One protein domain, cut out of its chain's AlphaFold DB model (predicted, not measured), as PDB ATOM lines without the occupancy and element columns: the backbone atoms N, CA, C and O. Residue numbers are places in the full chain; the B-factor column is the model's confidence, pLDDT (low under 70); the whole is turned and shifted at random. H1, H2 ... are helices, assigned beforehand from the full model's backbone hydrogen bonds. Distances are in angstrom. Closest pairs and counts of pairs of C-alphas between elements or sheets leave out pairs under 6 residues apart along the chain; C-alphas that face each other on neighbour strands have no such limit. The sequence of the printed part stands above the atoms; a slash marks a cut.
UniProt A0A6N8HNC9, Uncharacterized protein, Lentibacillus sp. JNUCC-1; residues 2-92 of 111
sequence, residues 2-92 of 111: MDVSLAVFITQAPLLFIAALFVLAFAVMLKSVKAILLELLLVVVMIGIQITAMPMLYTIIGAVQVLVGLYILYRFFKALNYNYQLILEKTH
ATOM      1  N   MET A   2     -33.439  24.147 -25.792       56.19
ATOM      2  CA  MET A   2     -33.146  22.782 -25.295       56.19
ATOM      3  C   MET A   2     -32.828  21.759 -26.398       56.19
ATOM      4  O   MET A   2     -32.012  20.870 -26.181       56.19
ATOM      5  N   ASP A   3     -33.413  21.896 -27.591       60.50
ATOM      6  CA  ASP A   3     -33.196  20.919 -28.675       60.50
ATOM      7  C   ASP A   3     -31.742  20.905 -29.167       60.50
ATOM      8  O   ASP A   3     -31.219  19.875 -29.589       60.50
ATOM      9  N   VAL A   4     -31.060  22.048 -29.055       65.00
ATOM     10  CA  VAL A   4     -29.671  22.199 -29.495       65.00
ATOM     11  C   VAL A   4     -28.711  21.541 -28.504       65.00
ATOM     12  O   VAL A   4     -27.768  20.886 -28.933       65.00
ATOM     13  N   SER A   5     -28.946  21.639 -27.190       73.31
ATOM     14  CA  SER A   5     -28.036  21.054 -26.195       73.31
ATOM     15  C   SER A   5     -28.074  19.526 -26.197       73.31
ATOM     16  O   SER A   5     -27.025  18.891 -26.118       73.31
ATOM     17  N   LEU A   6     -29.256  18.923 -26.364       74.62
ATOM     18  CA  LEU A   6     -29.383  17.467 -26.464       74.62
ATOM     19  C   LEU A   6     -28.743  16.932 -27.755       74.62
ATOM     20  O   LEU A   6     -27.999  15.954 -27.714       74.62
ATOM     21  N   ALA A   7     -28.979  17.588 -28.895       80.00
ATOM     22  CA  ALA A   7     -28.375  17.190 -30.166       80.00
ATOM     23  C   ALA A   7     -26.837  17.287 -30.132       80.00
ATOM     24  O   ALA A   7     -26.135  16.405 -30.632       80.00
ATOM     25  N   VAL A   8     -26.301  18.327 -29.488       78.19
ATOM     26  CA  VAL A   8     -24.855  18.501 -29.291       78.19
ATOM     27  C   VAL A   8     -24.289  17.434 -28.342       78.19
ATOM     28  O   VAL A   8     -23.201  16.916 -28.585       78.19
ATOM     29  N   PHE A   9     -25.024  17.020 -27.307       77.50
ATOM     30  CA  PHE A   9     -24.615  15.904 -26.447       77.50
ATOM     31  C   PHE A   9     -24.548  14.574 -27.205       77.50
ATOM     32  O   PHE A   9     -23.535  13.876 -27.151       77.50
ATOM     33  N   ILE A  10     -25.598  14.252 -27.964       83.44
ATOM     34  CA  ILE A  10     -25.695  12.996 -28.722       83.44
ATOM     35  C   ILE A  10     -24.575  12.895 -29.763       83.44
ATOM     36  O   ILE A  10     -24.004  11.823 -29.952       83.44
ATOM     37  N   THR A  11     -24.242  14.003 -30.426       84.12
ATOM     38  CA  THR A  11     -23.201  14.025 -31.464       84.12
ATOM     39  C   THR A  11     -21.788  13.969 -30.892       84.12
ATOM     40  O   THR A  11     -20.942  13.273 -31.448       84.12
ATOM     41  N   GLN A  12     -21.516  14.660 -29.780       81.81
ATOM     42  CA  GLN A  12     -20.174  14.697 -29.187       81.81
ATOM     43  C   GLN A  12     -19.849  13.461 -28.343       81.81
ATOM     44  O   GLN A  12     -18.684  13.080 -28.244       81.81
ATOM     45  N   ALA A  13     -20.854  12.825 -27.735       82.44
ATOM     46  CA  ALA A  13     -20.648  11.699 -26.829       82.44
ATOM     47  C   ALA A  13     -21.715  10.600 -26.966       82.44
ATOM     48  O   ALA A  13     -22.381  10.242 -25.987       82.44
ATOM     49  N   PRO A  14     -21.846   9.997 -28.163       85.88
ATOM     50  CA  PRO A  14     -22.877   8.997 -28.430       85.88
ATOM     51  C   PRO A  14     -22.758   7.776 -27.510       85.88
ATOM     52  O   PRO A  14     -23.765   7.243 -27.053       85.88
ATOM     53  N   LEU A  15     -21.532   7.357 -27.177       85.88
ATOM     54  CA  LEU A  15     -21.287   6.204 -26.307       85.88
ATOM     55  C   LEU A  15     -21.781   6.428 -24.872       85.88
ATOM     56  O   LEU A  15     -22.413   5.540 -24.305       85.88
ATOM     57  N   LEU A  16     -21.522   7.604 -24.294       85.38
ATOM     58  CA  LEU A  16     -21.960   7.924 -22.931       85.38
ATOM     59  C   LEU A  16     -23.482   8.052 -22.862       85.38
ATOM     60  O   LEU A  16     -24.085   7.589 -21.898       85.38
ATOM     61  N   PHE A  17     -24.107   8.597 -23.907       87.06
ATOM     62  CA  PHE A  17     -25.562   8.658 -24.007       87.06
ATOM     63  C   PHE A  17     -26.199   7.265 -24.099       87.06
ATOM     64  O   PHE A  17     -27.132   6.965 -23.356       87.06
ATOM     65  N   ILE A  18     -25.674   6.382 -24.958       88.12
ATOM     66  CA  ILE A  18     -26.156   4.996 -25.067       88.12
ATOM     67  C   ILE A  18     -25.971   4.257 -23.737       88.12
ATOM     68  O   ILE A  18     -26.890   3.578 -23.278       88.12
ATOM     69  N   ALA A  19     -24.813   4.411 -23.091       87.06
ATOM     70  CA  ALA A  19     -24.558   3.815 -21.785       87.06
ATOM     71  C   ALA A  19     -25.563   4.311 -20.734       87.06
ATOM     72  O   ALA A  19     -26.155   3.490 -20.039       87.06
ATOM     73  N   ALA A  20     -25.819   5.621 -20.665       86.69
ATOM     74  CA  ALA A  20     -26.815   6.197 -19.762       86.69
ATOM     75  C   ALA A  20     -28.225   5.635 -20.011       86.69
ATOM     76  O   ALA A  20     -28.937   5.293 -19.071       86.69
ATOM     77  N   LEU A  21     -28.621   5.440 -21.276       90.31
ATOM     78  CA  LEU A  21     -29.903   4.808 -21.608       90.31
ATOM     79  C   LEU A  21     -29.993   3.362 -21.105       90.31
ATOM     80  O   LEU A  21     -31.020   2.976 -20.544       90.31
ATOM     81  N   PHE A  22     -28.934   2.565 -21.262       89.88
ATOM     82  CA  PHE A  22     -28.902   1.202 -20.726       89.88
ATOM     83  C   PHE A  22     -28.967   1.188 -19.199       89.88
ATOM     84  O   PHE A  22     -29.712   0.400 -18.616       89.88
ATOM     85  N   VAL A  23     -28.218   2.073 -18.546       88.56
ATOM     86  CA  VAL A  23     -28.210   2.189 -17.085       88.56
ATOM     87  C   VAL A  23     -29.584   2.615 -16.571       88.56
ATOM     88  O   VAL A  23     -30.091   2.012 -15.624       88.56
ATOM     89  N   LEU A  24     -30.240   3.564 -17.242       88.25
ATOM     90  CA  LEU A  24     -31.608   3.970 -16.942       88.25
ATOM     91  C   LEU A  24     -32.589   2.803 -17.106       88.25
ATOM     92  O   LEU A  24     -33.415   2.569 -16.224       88.25
ATOM     93  N   ALA A  25     -32.478   2.027 -18.188       89.19
ATOM     94  CA  ALA A  25     -33.315   0.848 -18.407       89.19
ATOM     95  C   ALA A  25     -33.142  -0.185 -17.279       89.19
ATOM     96  O   ALA A  25     -34.132  -0.647 -16.707       89.19
ATOM     97  N   PHE A  26     -31.902  -0.494 -16.884       85.19
ATOM     98  CA  PHE A  26     -31.637  -1.392 -15.757       85.19
ATOM     99  C   PHE A  26     -32.130  -0.829 -14.422       85.19
ATOM    100  O   PHE A  26     -32.677  -1.575 -13.607       85.19
ATOM    101  N   ALA A  27     -32.002   0.480 -14.194       86.62
ATOM    102  CA  ALA A  27     -32.522   1.138 -12.998       86.62
ATOM    103  C   ALA A  27     -34.056   1.036 -12.906       86.62
ATOM    104  O   ALA A  27     -34.593   0.771 -11.825       86.62
ATOM    105  N   VAL A  28     -34.757   1.174 -14.041       86.19
ATOM    106  CA  VAL A  28     -36.210   0.964 -14.148       86.19
ATOM    107  C   VAL A  28     -36.577  -0.497 -13.884       86.19
ATOM    108  O   VAL A  28     -37.492  -0.756 -13.103       86.19
ATOM    109  N   MET A  29     -35.841  -1.458 -14.453       82.38
ATOM    110  CA  MET A  29     -36.067  -2.888 -14.191       82.38
ATOM    111  C   MET A  29     -35.862  -3.251 -12.717       82.38
ATOM    112  O   MET A  29     -36.625  -4.045 -12.167       82.38
ATOM    113  N   LEU A  30     -34.879  -2.633 -12.055       84.75
ATOM    114  CA  LEU A  30     -34.641  -2.790 -10.619       84.75
ATOM    115  C   LEU A  30     -35.753  -2.148  -9.764       84.75
ATOM    116  O   LEU A  30     -35.798  -2.367  -8.555       84.75
ATOM    117  N   LYS A  31     -36.650  -1.349 -10.368       83.75
ATOM    118  CA  LYS A  31     -37.717  -0.579  -9.703       83.75
ATOM    119  C   LYS A  31     -37.202   0.318  -8.570       83.75
ATOM    120  O   LYS A  31     -37.916   0.605  -7.610       83.75
ATOM    121  N   SER A  32     -35.956   0.778  -8.671       83.19
ATOM    122  CA  SER A  32     -35.331   1.608  -7.645       83.19
ATOM    123  C   SER A  32     -35.452   3.082  -8.014       83.19
ATOM    124  O   SER A  32     -34.645   3.610  -8.777       83.19
ATOM    125  N   VAL A  33     -36.437   3.771  -7.427       81.50
ATOM    126  CA  VAL A  33     -36.667   5.215  -7.643       81.50
ATOM    127  C   VAL A  33     -35.404   6.034  -7.357       81.50
ATOM    128  O   VAL A  33     -35.095   6.970  -8.086       81.50
ATOM    129  N   LYS A  34     -34.619   5.640  -6.345       85.00
ATOM    130  CA  LYS A  34     -33.350   6.304  -6.005       85.00
ATOM    131  C   LYS A  34     -32.313   6.191  -7.125       85.00
ATOM    132  O   LYS A  34     -31.632   7.169  -7.405       85.00
ATOM    133  N   ALA A  35     -32.198   5.022  -7.760       84.06
ATOM    134  CA  ALA A  35     -31.262   4.817  -8.867       84.06
ATOM    135  C   ALA A  35     -31.695   5.592 -10.118       84.06
ATOM    136  O   ALA A  35     -30.861   6.204 -10.772       84.06
ATOM    137  N   ILE A  36     -33.001   5.630 -10.396       87.31
ATOM    138  CA  ILE A  36     -33.563   6.407 -11.509       87.31
ATOM    139  C   ILE A  36     -33.299   7.905 -11.311       87.31
ATOM    140  O   ILE A  36     -32.836   8.570 -12.231       87.31
ATOM    141  N   LEU A  37     -33.556   8.438 -10.111       89.75
ATOM    142  CA  LEU A  37     -33.296   9.848  -9.809       89.75
ATOM    143  C   LEU A  37     -31.808  10.197  -9.901       89.75
ATOM    144  O   LEU A  37     -31.473  11.256 -10.423       89.75
ATOM    145  N   LEU A  38     -30.928   9.313  -9.420       90.69
ATOM    146  CA  LEU A  38     -29.481   9.497  -9.526       90.69
ATOM    147  C   LEU A  38     -29.035   9.567 -10.991       90.69
ATOM    148  O   LEU A  38     -28.288  10.472 -11.348       90.69
ATOM    149  N   GLU A  39     -29.523   8.649 -11.827       89.31
ATOM    150  CA  GLU A  39     -29.185   8.584 -13.251       89.31
ATOM    151  C   GLU A  39     -29.681   9.819 -14.012       89.31
ATOM    152  O   GLU A  39     -28.928  10.452 -14.749       89.31
ATOM    153  N   LEU A  40     -30.933  10.226 -13.778       89.31
ATOM    154  CA  LEU A  40     -31.489  11.440 -14.378       89.31
ATOM    155  C   LEU A  40     -30.700  12.688 -13.967       89.31
ATOM    156  O   LEU A  40     -30.418  13.542 -14.807       89.31
ATOM    157  N   LEU A  41     -30.319  12.787 -12.693       91.44
ATOM    158  CA  LEU A  41     -29.502  13.891 -12.200       91.44
ATOM    159  C   LEU A  41     -28.125  13.908 -12.872       91.44
ATOM    160  O   LEU A  41     -27.674  14.972 -13.291       91.44
ATOM    161  N   LEU A  42     -27.486  12.747 -13.025       89.06
ATOM    162  CA  LEU A  42     -26.198  12.614 -13.709       89.06
ATOM    163  C   LEU A  42     -26.267  13.101 -15.159       89.06
ATOM    164  O   LEU A  42     -25.437  13.912 -15.570       89.06
ATOM    165  N   VAL A  43     -27.299  12.691 -15.902       88.12
ATOM    166  CA  VAL A  43     -27.516  13.133 -17.288       88.12
ATOM    167  C   VAL A  43     -27.726  14.648 -17.363       88.12
ATOM    168  O   VAL A  43     -27.105  15.316 -18.192       88.12
ATOM    169  N   VAL A  44     -28.549  15.224 -16.479       88.25
ATOM    170  CA  VAL A  44     -28.787  16.679 -16.442       88.25
ATOM    171  C   VAL A  44     -27.495  17.445 -16.144       88.25
ATOM    172  O   VAL A  44     -27.198  18.438 -16.811       88.25
ATOM    173  N   VAL A  45     -26.702  16.973 -15.180       87.88
ATOM    174  CA  VAL A  45     -25.412  17.579 -14.825       87.88
ATOM    175  C   VAL A  45     -24.422  17.491 -15.991       87.88
ATOM    176  O   VAL A  45     -23.747  18.480 -16.285       87.88
ATOM    177  N   MET A  46     -24.362  16.359 -16.699       84.56
ATOM    178  CA  MET A  46     -23.508  16.207 -17.885       84.56
ATOM    179  C   MET A  46     -23.876  17.194 -18.995       84.56
ATOM    180  O   MET A  46     -22.984  17.831 -19.556       84.56
ATOM    181  N   ILE A  47     -25.171  17.366 -19.276       83.81
ATOM    182  CA  ILE A  47     -25.648  18.340 -20.271       83.81
ATOM    183  C   ILE A  47     -25.274  19.766 -19.840       83.81
ATOM    184  O   ILE A  47     -24.782  20.548 -20.652       83.81
ATOM    185  N   GLY A  48     -25.453  20.110 -18.560       83.00
ATOM    186  CA  GLY A  48     -25.103  21.433 -18.035       83.00
ATOM    187  C   GLY A  48     -23.610  21.761 -18.147       83.00
ATOM    188  O   GLY A  48     -23.247  22.875 -18.519       83.00
ATOM    189  N   ILE A  49     -22.737  20.788 -17.881       83.75
ATOM    190  CA  ILE A  49     -21.276  20.980 -17.919       83.75
ATOM    191  C   ILE A  49     -20.732  21.028 -19.344       83.75
ATOM    192  O   ILE A  49     -19.747  21.717 -19.611       83.75
ATOM    193  N   GLN A  50     -21.392  20.353 -20.282       76.44
ATOM    194  CA  GLN A  50     -21.059  20.492 -21.693       76.44
ATOM    195  C   GLN A  50     -21.244  21.942 -22.172       76.44
ATOM    196  O   GLN A  50     -20.414  22.447 -22.925       76.44
ATOM    197  N   ILE A  51     -22.282  22.637 -21.688       72.50
ATOM    198  CA  ILE A  51     -22.557  24.040 -22.043       72.50
ATOM    199  C   ILE A  51     -21.479  24.985 -21.489       72.50
ATOM    200  O   ILE A  51     -21.128  25.963 -22.147       72.50
ATOM    201  N   THR A  52     -20.921  24.700 -20.309       78.44
ATOM    202  CA  THR A  52     -19.864  25.525 -19.696       78.44
ATOM    203  C   THR A  52     -18.457  25.220 -20.222       78.44
ATOM    204  O   THR A  52     -17.507  25.887 -19.817       78.44
ATOM    205  N   ALA A  53     -18.318  24.250 -21.137       69.12
ATOM    206  CA  ALA A  53     -17.085  23.907 -21.848       69.12
ATOM    207  C   ALA A  53     -15.864  23.659 -20.935       69.12
ATOM    208  O   ALA A  53     -14.740  24.027 -21.271       69.12
ATOM    209  N   MET A  54     -16.068  23.011 -19.780       79.75
ATOM    210  CA  MET A  54     -14.990  22.604 -18.869       79.75
ATOM    211  C   MET A  54     -14.571  21.140 -19.127       79.75
ATOM    212  O   MET A  54     -15.146  20.224 -18.528       79.75
ATOM    213  N   PRO A  55     -13.557  20.873 -19.977       78.75
ATOM    214  CA  PRO A  55     -13.228  19.514 -20.432       78.75
ATOM    215  C   PRO A  55     -12.759  18.582 -19.304       78.75
ATOM    216  O   PRO A  55     -12.998  17.372 -19.340       78.75
ATOM    217  N   MET A  56     -12.128  19.135 -18.265       84.69
ATOM    218  CA  MET A  56     -11.667  18.358 -17.113       84.69
ATOM    219  C   MET A  56     -12.839  17.800 -16.294       84.69
ATOM    220  O   MET A  56     -12.863  16.608 -15.991       84.69
ATOM    221  N   LEU A  57     -13.844  18.629 -15.991       85.25
ATOM    222  CA  LEU A  57     -15.042  18.196 -15.264       85.25
ATOM    223  C   LEU A  57     -15.862  17.193 -16.073       85.25
ATOM    224  O   LEU A  57     -16.367  16.222 -15.514       85.25
ATOM    225  N   TYR A  58     -15.940  17.392 -17.390       84.00
ATOM    226  CA  TYR A  58     -16.615  16.465 -18.290       84.00
ATOM    227  C   TYR A  58     -16.025  15.049 -18.209       84.00
ATOM    228  O   TYR A  58     -16.758  14.071 -18.065       84.00
ATOM    229  N   THR A  59     -14.693  14.942 -18.215       85.44
ATOM    230  CA  THR A  59     -13.989  13.653 -18.115       85.44
ATOM    231  C   THR A  59     -14.229  12.981 -16.761       85.44
ATOM    232  O   THR A  59     -14.516  11.785 -16.702       85.44
ATOM    233  N   ILE A  60     -14.165  13.751 -15.669       89.56
ATOM    234  CA  ILE A  60     -14.411  13.246 -14.310       89.56
ATOM    235  C   ILE A  60     -15.833  12.691 -14.191       89.56
ATOM    236  O   ILE A  60     -16.033  11.598 -13.668       89.56
ATOM    237  N   ILE A  61     -16.825  13.409 -14.711       88.44
ATOM    238  CA  ILE A  61     -18.225  12.989 -14.615       88.44
ATOM    239  C   ILE A  61     -18.519  11.818 -15.541       88.44
ATOM    240  O   ILE A  61     -19.245  10.913 -15.143       88.44
ATOM    241  N   GLY A  62     -17.899  11.764 -16.721       87.12
ATOM    242  CA  GLY A  62     -17.931  10.570 -17.565       87.12
ATOM    243  C   GLY A  62     -17.402   9.332 -16.832       87.12
ATOM    244  O   GLY A  62     -18.010   8.267 -16.907       87.12
ATOM    245  N   ALA A  63     -16.326   9.463 -16.050       90.69
ATOM    246  CA  ALA A  63     -15.830   8.361 -15.223       90.69
ATOM    247  C   ALA A  63     -16.828   7.966 -14.118       90.69
ATOM    248  O   ALA A  63     -17.077   6.778 -13.908       90.69
ATOM    249  N   VAL A  64     -17.454   8.944 -13.452       91.00
ATOM    250  CA  VAL A  64     -18.516   8.691 -12.460       91.00
ATOM    251  C   VAL A  64     -19.707   7.969 -13.093       91.00
ATOM    252  O   VAL A  64     -20.199   7.002 -12.516       91.00
ATOM    253  N   GLN A  65     -20.126   8.372 -14.293       88.62
ATOM    254  CA  GLN A  65     -21.207   7.742 -15.051       88.62
ATOM    255  C   GLN A  65     -20.931   6.253 -15.295       88.62
ATOM    256  O   GLN A  65     -21.789   5.402 -15.059       88.62
ATOM    257  N   VAL A  66     -19.705   5.916 -15.705       90.06
ATOM    258  CA  VAL A  66     -19.292   4.519 -15.907       90.06
ATOM    259  C   VAL A  66     -19.320   3.735 -14.591       90.06
ATOM    260  O   VAL A  66     -19.837   2.618 -14.555       90.06
ATOM    261  N   LEU A  67     -18.820   4.315 -13.495       92.88
ATOM    262  CA  LEU A  67     -18.836   3.668 -12.177       92.88
ATOM    263  C   LEU A  67     -20.262   3.421 -11.668       92.88
ATOM    264  O   LEU A  67     -20.552   2.340 -11.152       92.88
ATOM    265  N   VAL A  68     -21.159   4.394 -11.838       89.62
ATOM    266  CA  VAL A  68     -22.578   4.257 -11.483       89.62
ATOM    267  C   VAL A  68     -23.240   3.172 -12.329       89.62
ATOM    268  O   VAL A  68     -23.953   2.328 -11.781       89.62
ATOM    269  N   GLY A  69     -22.936   3.116 -13.627       88.62
ATOM    270  CA  GLY A  69     -23.417   2.056 -14.505       88.62
ATOM    271  C   GLY A  69     -22.981   0.661 -14.055       88.62
ATOM    272  O   GLY A  69     -23.817  -0.234 -13.927       88.62
ATOM    273  N   LEU A  70     -21.698   0.483 -13.721       91.12
ATOM    274  CA  LEU A  70     -21.179  -0.779 -13.177       91.12
ATOM    275  C   LEU A  70     -21.847  -1.150 -11.846       91.12
ATOM    276  O   LEU A  70     -22.191  -2.313 -11.625       91.12
ATOM    277  N   TYR A  71     -22.077  -0.172 -10.971       90.81
ATOM    278  CA  TYR A  71     -22.754  -0.392  -9.694       90.81
ATOM    279  C   TYR A  71     -24.214  -0.842  -9.870       90.81
ATOM    280  O   TYR A  71     -24.660  -1.784  -9.205       90.81
ATOM    281  N   ILE A  72     -24.960  -0.205 -10.778       87.06
ATOM    282  CA  ILE A  72     -26.346  -0.583 -11.091       87.06
ATOM    283  C   ILE A  72     -26.387  -1.984 -11.704       87.06
ATOM    284  O   ILE A  72     -27.214  -2.799 -11.297       87.06
ATOM    285  N   LEU A  73     -25.457  -2.295 -12.606       89.75
ATOM    286  CA  LEU A  73     -25.337  -3.610 -13.230       89.75
ATOM    287  C   LEU A  73     -25.036  -4.708 -12.197       89.75
ATOM    288  O   LEU A  73     -25.706  -5.739 -12.180       89.75
ATOM    289  N   TYR A  74     -24.118  -4.467 -11.258       91.06
ATOM    290  CA  TYR A  74     -23.872  -5.381 -10.138       91.06
ATOM    291  C   TYR A  74     -25.135  -5.621  -9.294       91.06
ATOM    292  O   TYR A  74     -25.486  -6.767  -8.994       91.06
ATOM    293  N   ARG A  75     -25.867  -4.553  -8.941       86.50
ATOM    294  CA  ARG A  75     -27.137  -4.691  -8.208       86.50
ATOM    295  C   ARG A  75     -28.191  -5.450  -9.003       86.50
ATOM    296  O   ARG A  75     -28.939  -6.224  -8.408       86.50
ATOM    297  N   PHE A  76     -28.237  -5.255 -10.314       84.69
ATOM    298  CA  PHE A  76     -29.145  -5.970 -11.199       84.69
ATOM    299  C   PHE A  76     -28.872  -7.480 -11.184       84.69
ATOM    300  O   PHE A  76     -29.793  -8.258 -10.948       84.69
ATOM    301  N   PHE A  77     -27.608  -7.905 -11.303       88.12
ATOM    302  CA  PHE A  77     -27.244  -9.323 -11.178       88.12
ATOM    303  C   PHE A  77     -27.598  -9.906  -9.809       88.12
ATOM    304  O   PHE A  77     -28.128 -11.016  -9.725       88.12
ATOM    305  N   LYS A  78     -27.377  -9.148  -8.729       86.56
ATOM    306  CA  LYS A  78     -27.781  -9.575  -7.384       86.56
ATOM    307  C   LYS A  78     -29.300  -9.763  -7.278       86.56
ATOM    308  O   LYS A  78     -29.749 -10.747  -6.694       86.56
ATOM    309  N   ALA A  79     -30.083  -8.854  -7.859       82.88
ATOM    310  CA  ALA A  79     -31.541  -8.945  -7.872       82.88
ATOM    311  C   ALA A  79     -32.045 -10.133  -8.708       82.88
ATOM    312  O   ALA A  79     -32.972 -10.822  -8.284       82.88
ATOM    313  N   LEU A  80     -31.408 -10.418  -9.849       84.94
ATOM    314  CA  LEU A  80     -31.700 -11.606 -10.655       84.94
ATOM    315  C   LEU A  80     -31.437 -12.897  -9.880       84.94
ATOM    316  O   LEU A  80     -32.312 -13.757  -9.836       84.94
ATOM    317  N   ASN A  81     -30.274 -13.013  -9.231       84.94
ATOM    318  CA  ASN A  81     -29.939 -14.199  -8.446       84.94
ATOM    319  C   ASN A  81     -30.926 -14.410  -7.288       84.94
ATOM    320  O   ASN A  81     -31.377 -15.525  -7.049       84.94
ATOM    321  N   TYR A  82     -31.318 -13.331  -6.609       80.31
ATOM    322  CA  TYR A  82     -32.319 -13.402  -5.548       80.31
ATOM    323  C   TYR A  82     -33.695 -13.844  -6.074       80.31
ATOM    324  O   TYR A  82     -34.343 -14.695  -5.473       80.31
ATOM    325  N   ASN A  83     -34.143 -13.309  -7.215       83.31
ATOM    326  CA  ASN A  83     -35.415 -13.712  -7.820       83.31
ATOM    327  C   ASN A  83     -35.382 -15.182  -8.273       83.31
ATOM    328  O   ASN A  83     -36.325 -15.928  -8.033       83.31
ATOM    329  N   TYR A  84     -34.262 -15.625  -8.847       83.94
ATOM    330  CA  TYR A  84     -34.052 -17.025  -9.211       83.94
ATOM    331  C   TYR A  84     -34.138 -17.958  -7.994       83.94
ATOM    332  O   TYR A  84     -34.890 -18.930  -8.023       83.94
ATOM    333  N   GLN A  85     -33.452 -17.624  -6.897       80.94
ATOM    334  CA  GLN A  85     -33.544 -18.379  -5.641       80.94
ATOM    335  C   GLN A  85     -34.978 -18.418  -5.103       80.94
ATOM    336  O   GLN A  85     -35.456 -19.471  -4.696       80.94
ATOM    337  N   LEU A  86     -35.705 -17.301  -5.176       79.62
ATOM    338  CA  LEU A  86     -37.096 -17.230  -4.736       79.62
ATOM    339  C   LEU A  86     -38.033 -18.116  -5.578       79.62
ATOM    340  O   LEU A  86     -39.005 -18.655  -5.051       79.62
ATOM    341  N   ILE A  87     -37.751 -18.289  -6.873       82.38
ATOM    342  CA  ILE A  87     -38.483 -19.226  -7.737       82.38
ATOM    343  C   ILE A  87     -38.162 -20.679  -7.355       82.38
ATOM    344  O   ILE A  87     -39.094 -21.469  -7.229       82.38
ATOM    345  N   LEU A  88     -36.886 -21.017  -7.127       81.75
ATOM    346  CA  LEU A  88     -36.464 -22.363  -6.706       81.75
ATOM    347  C   LEU A  88     -37.054 -22.776  -5.348       81.75
ATOM    348  O   LEU A  88     -37.479 -23.919  -5.170       81.75
ATOM    349  N   GLU A  89     -37.126 -21.837  -4.402       76.00
ATOM    350  CA  GLU A  89     -37.796 -22.050  -3.117       76.00
ATOM    351  C   GLU A  89     -39.302 -22.281  -3.304       76.00
ATOM    352  O   GLU A  89     -39.859 -23.222  -2.740       76.00
ATOM    353  N   LYS A  90     -39.973 -21.493  -4.161       75.44
ATOM    354  CA  LYS A  90     -41.404 -21.679  -4.465       75.44
ATOM    355  C   LYS A  90     -41.701 -23.030  -5.113       75.44
ATOM    356  O   LYS A  90     -42.730 -23.628  -4.806       75.44
ATOM    357  N   THR A  91     -40.815 -23.540  -5.965       80.50
ATOM    358  CA  THR A  91     -40.958 -24.865  -6.595       80.50
ATOM    359  C   THR A  91     -40.484 -26.019  -5.709       80.50
ATOM    360  O   THR A  91     -40.529 -27.165  -6.151       80.50
ATOM    361  N   HIS A  92     -40.067 -25.740  -4.465       74.75
ATOM    362  CA  HIS A  92     -39.586 -26.726  -3.489       74.75
ATOM    363  C   HIS A  92     -38.380 -27.537  -4.002       74.75
ATOM    364  O   HIS A  92     -38.138 -28.661  -3.567       74.75
TER     365      HIS A  92
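AT A GLANCE: This is residues 2 to 92 of the 111 residues of an uncharacterized protein of Lentibacillus sp. JNUCC-1 (UniProt A0A6N8HNC9). Three helices, H2, H3 and H4, form an up-and-down bundle, with the short helix H1 set crosswise at the end of it where H2 begins and H3 ends. H4 is much the longest, and its last part, residues 81 to 90, sticks out past the other helices together with residues 91 and 92. The printed part has 91 residues with four named helices, H1, H2, H3 and H4 in that order, and no named strand; its class is all helix. The whole is loose, with a radius of gyration of the C-alphas of 16.3 A, and its outline is a rod spanning 58 by 25 by 20 A, the free end of H4 adding to the length.

IN THESE COORDINATES: H1 holds residues 2 to 12 and begins at C-alpha 2, at (-33.146, 22.782, -25.295); it is 15.8 A long from first to last C-alpha. H2 holds residues 14 to 29 and is 22.8 A long. H3 holds residues 33 to 51 and is 27.6 A long, with C-alpha 33 at (-36.667, 5.215, -7.643). H4 holds residues 55 to 90 and is 52.4 A long, ending at C-alpha 90, at (-41.404, -21.679, -4.465).

HOW THE PARTS SIT: H3 is the hub and touches the three other helices. H2 and H3 are a helical hairpin: they run opposite ways at a shallow tilt of 17 degrees, and their closest C-alphas, those of Ala 27 and Ile 36, are 5.6 A apart. H3 and H4 are a second helical hairpin, opposite ways at a shallow tilt of 17 degrees. H4 touches H3 with residues 57 to 72 alone, and the closest C-alphas, those of Ile 49 and Tyr 58, are 6.5 A apart. H2 and H4 run the same way at a shallow tilt of 31 degrees. H4 touches H2 with residues 62 to 76 alone, closest at the C-alphas of Val 23 and Gly 69, 5.4 A apart. H1 is about perpendicular to H3, at 87 degrees. H3 touches it with residues 47 to 51 alone, and the closest C-alphas are those of Phe 9 and Ile 47, 6.7 A apart. H1 and H2 are close but not clearly touching, with the C-alphas of Ile 10 and Phe 17 at 6.4 A, and only just about perpendicular at 70.4 degrees. H1 and H4 are apart. In H1, H2, H3 and H4 every backbone O i to N i+4 pair is within hydrogen-bond range.

THE WHOLE: The two C-alphas farthest apart are those of Ala 53 and His 92, at 58.4 A. Without residues 81 to 92, which stand free, the body spans 39 by 25 by 19 A. The printed part has no cut, and its three links, H1 to H2, H2 to H3 and H3 to H4, are tight. The mean pLDDT of the printed part is 83.9; residues 2 to 4 and residue 53 are under 70.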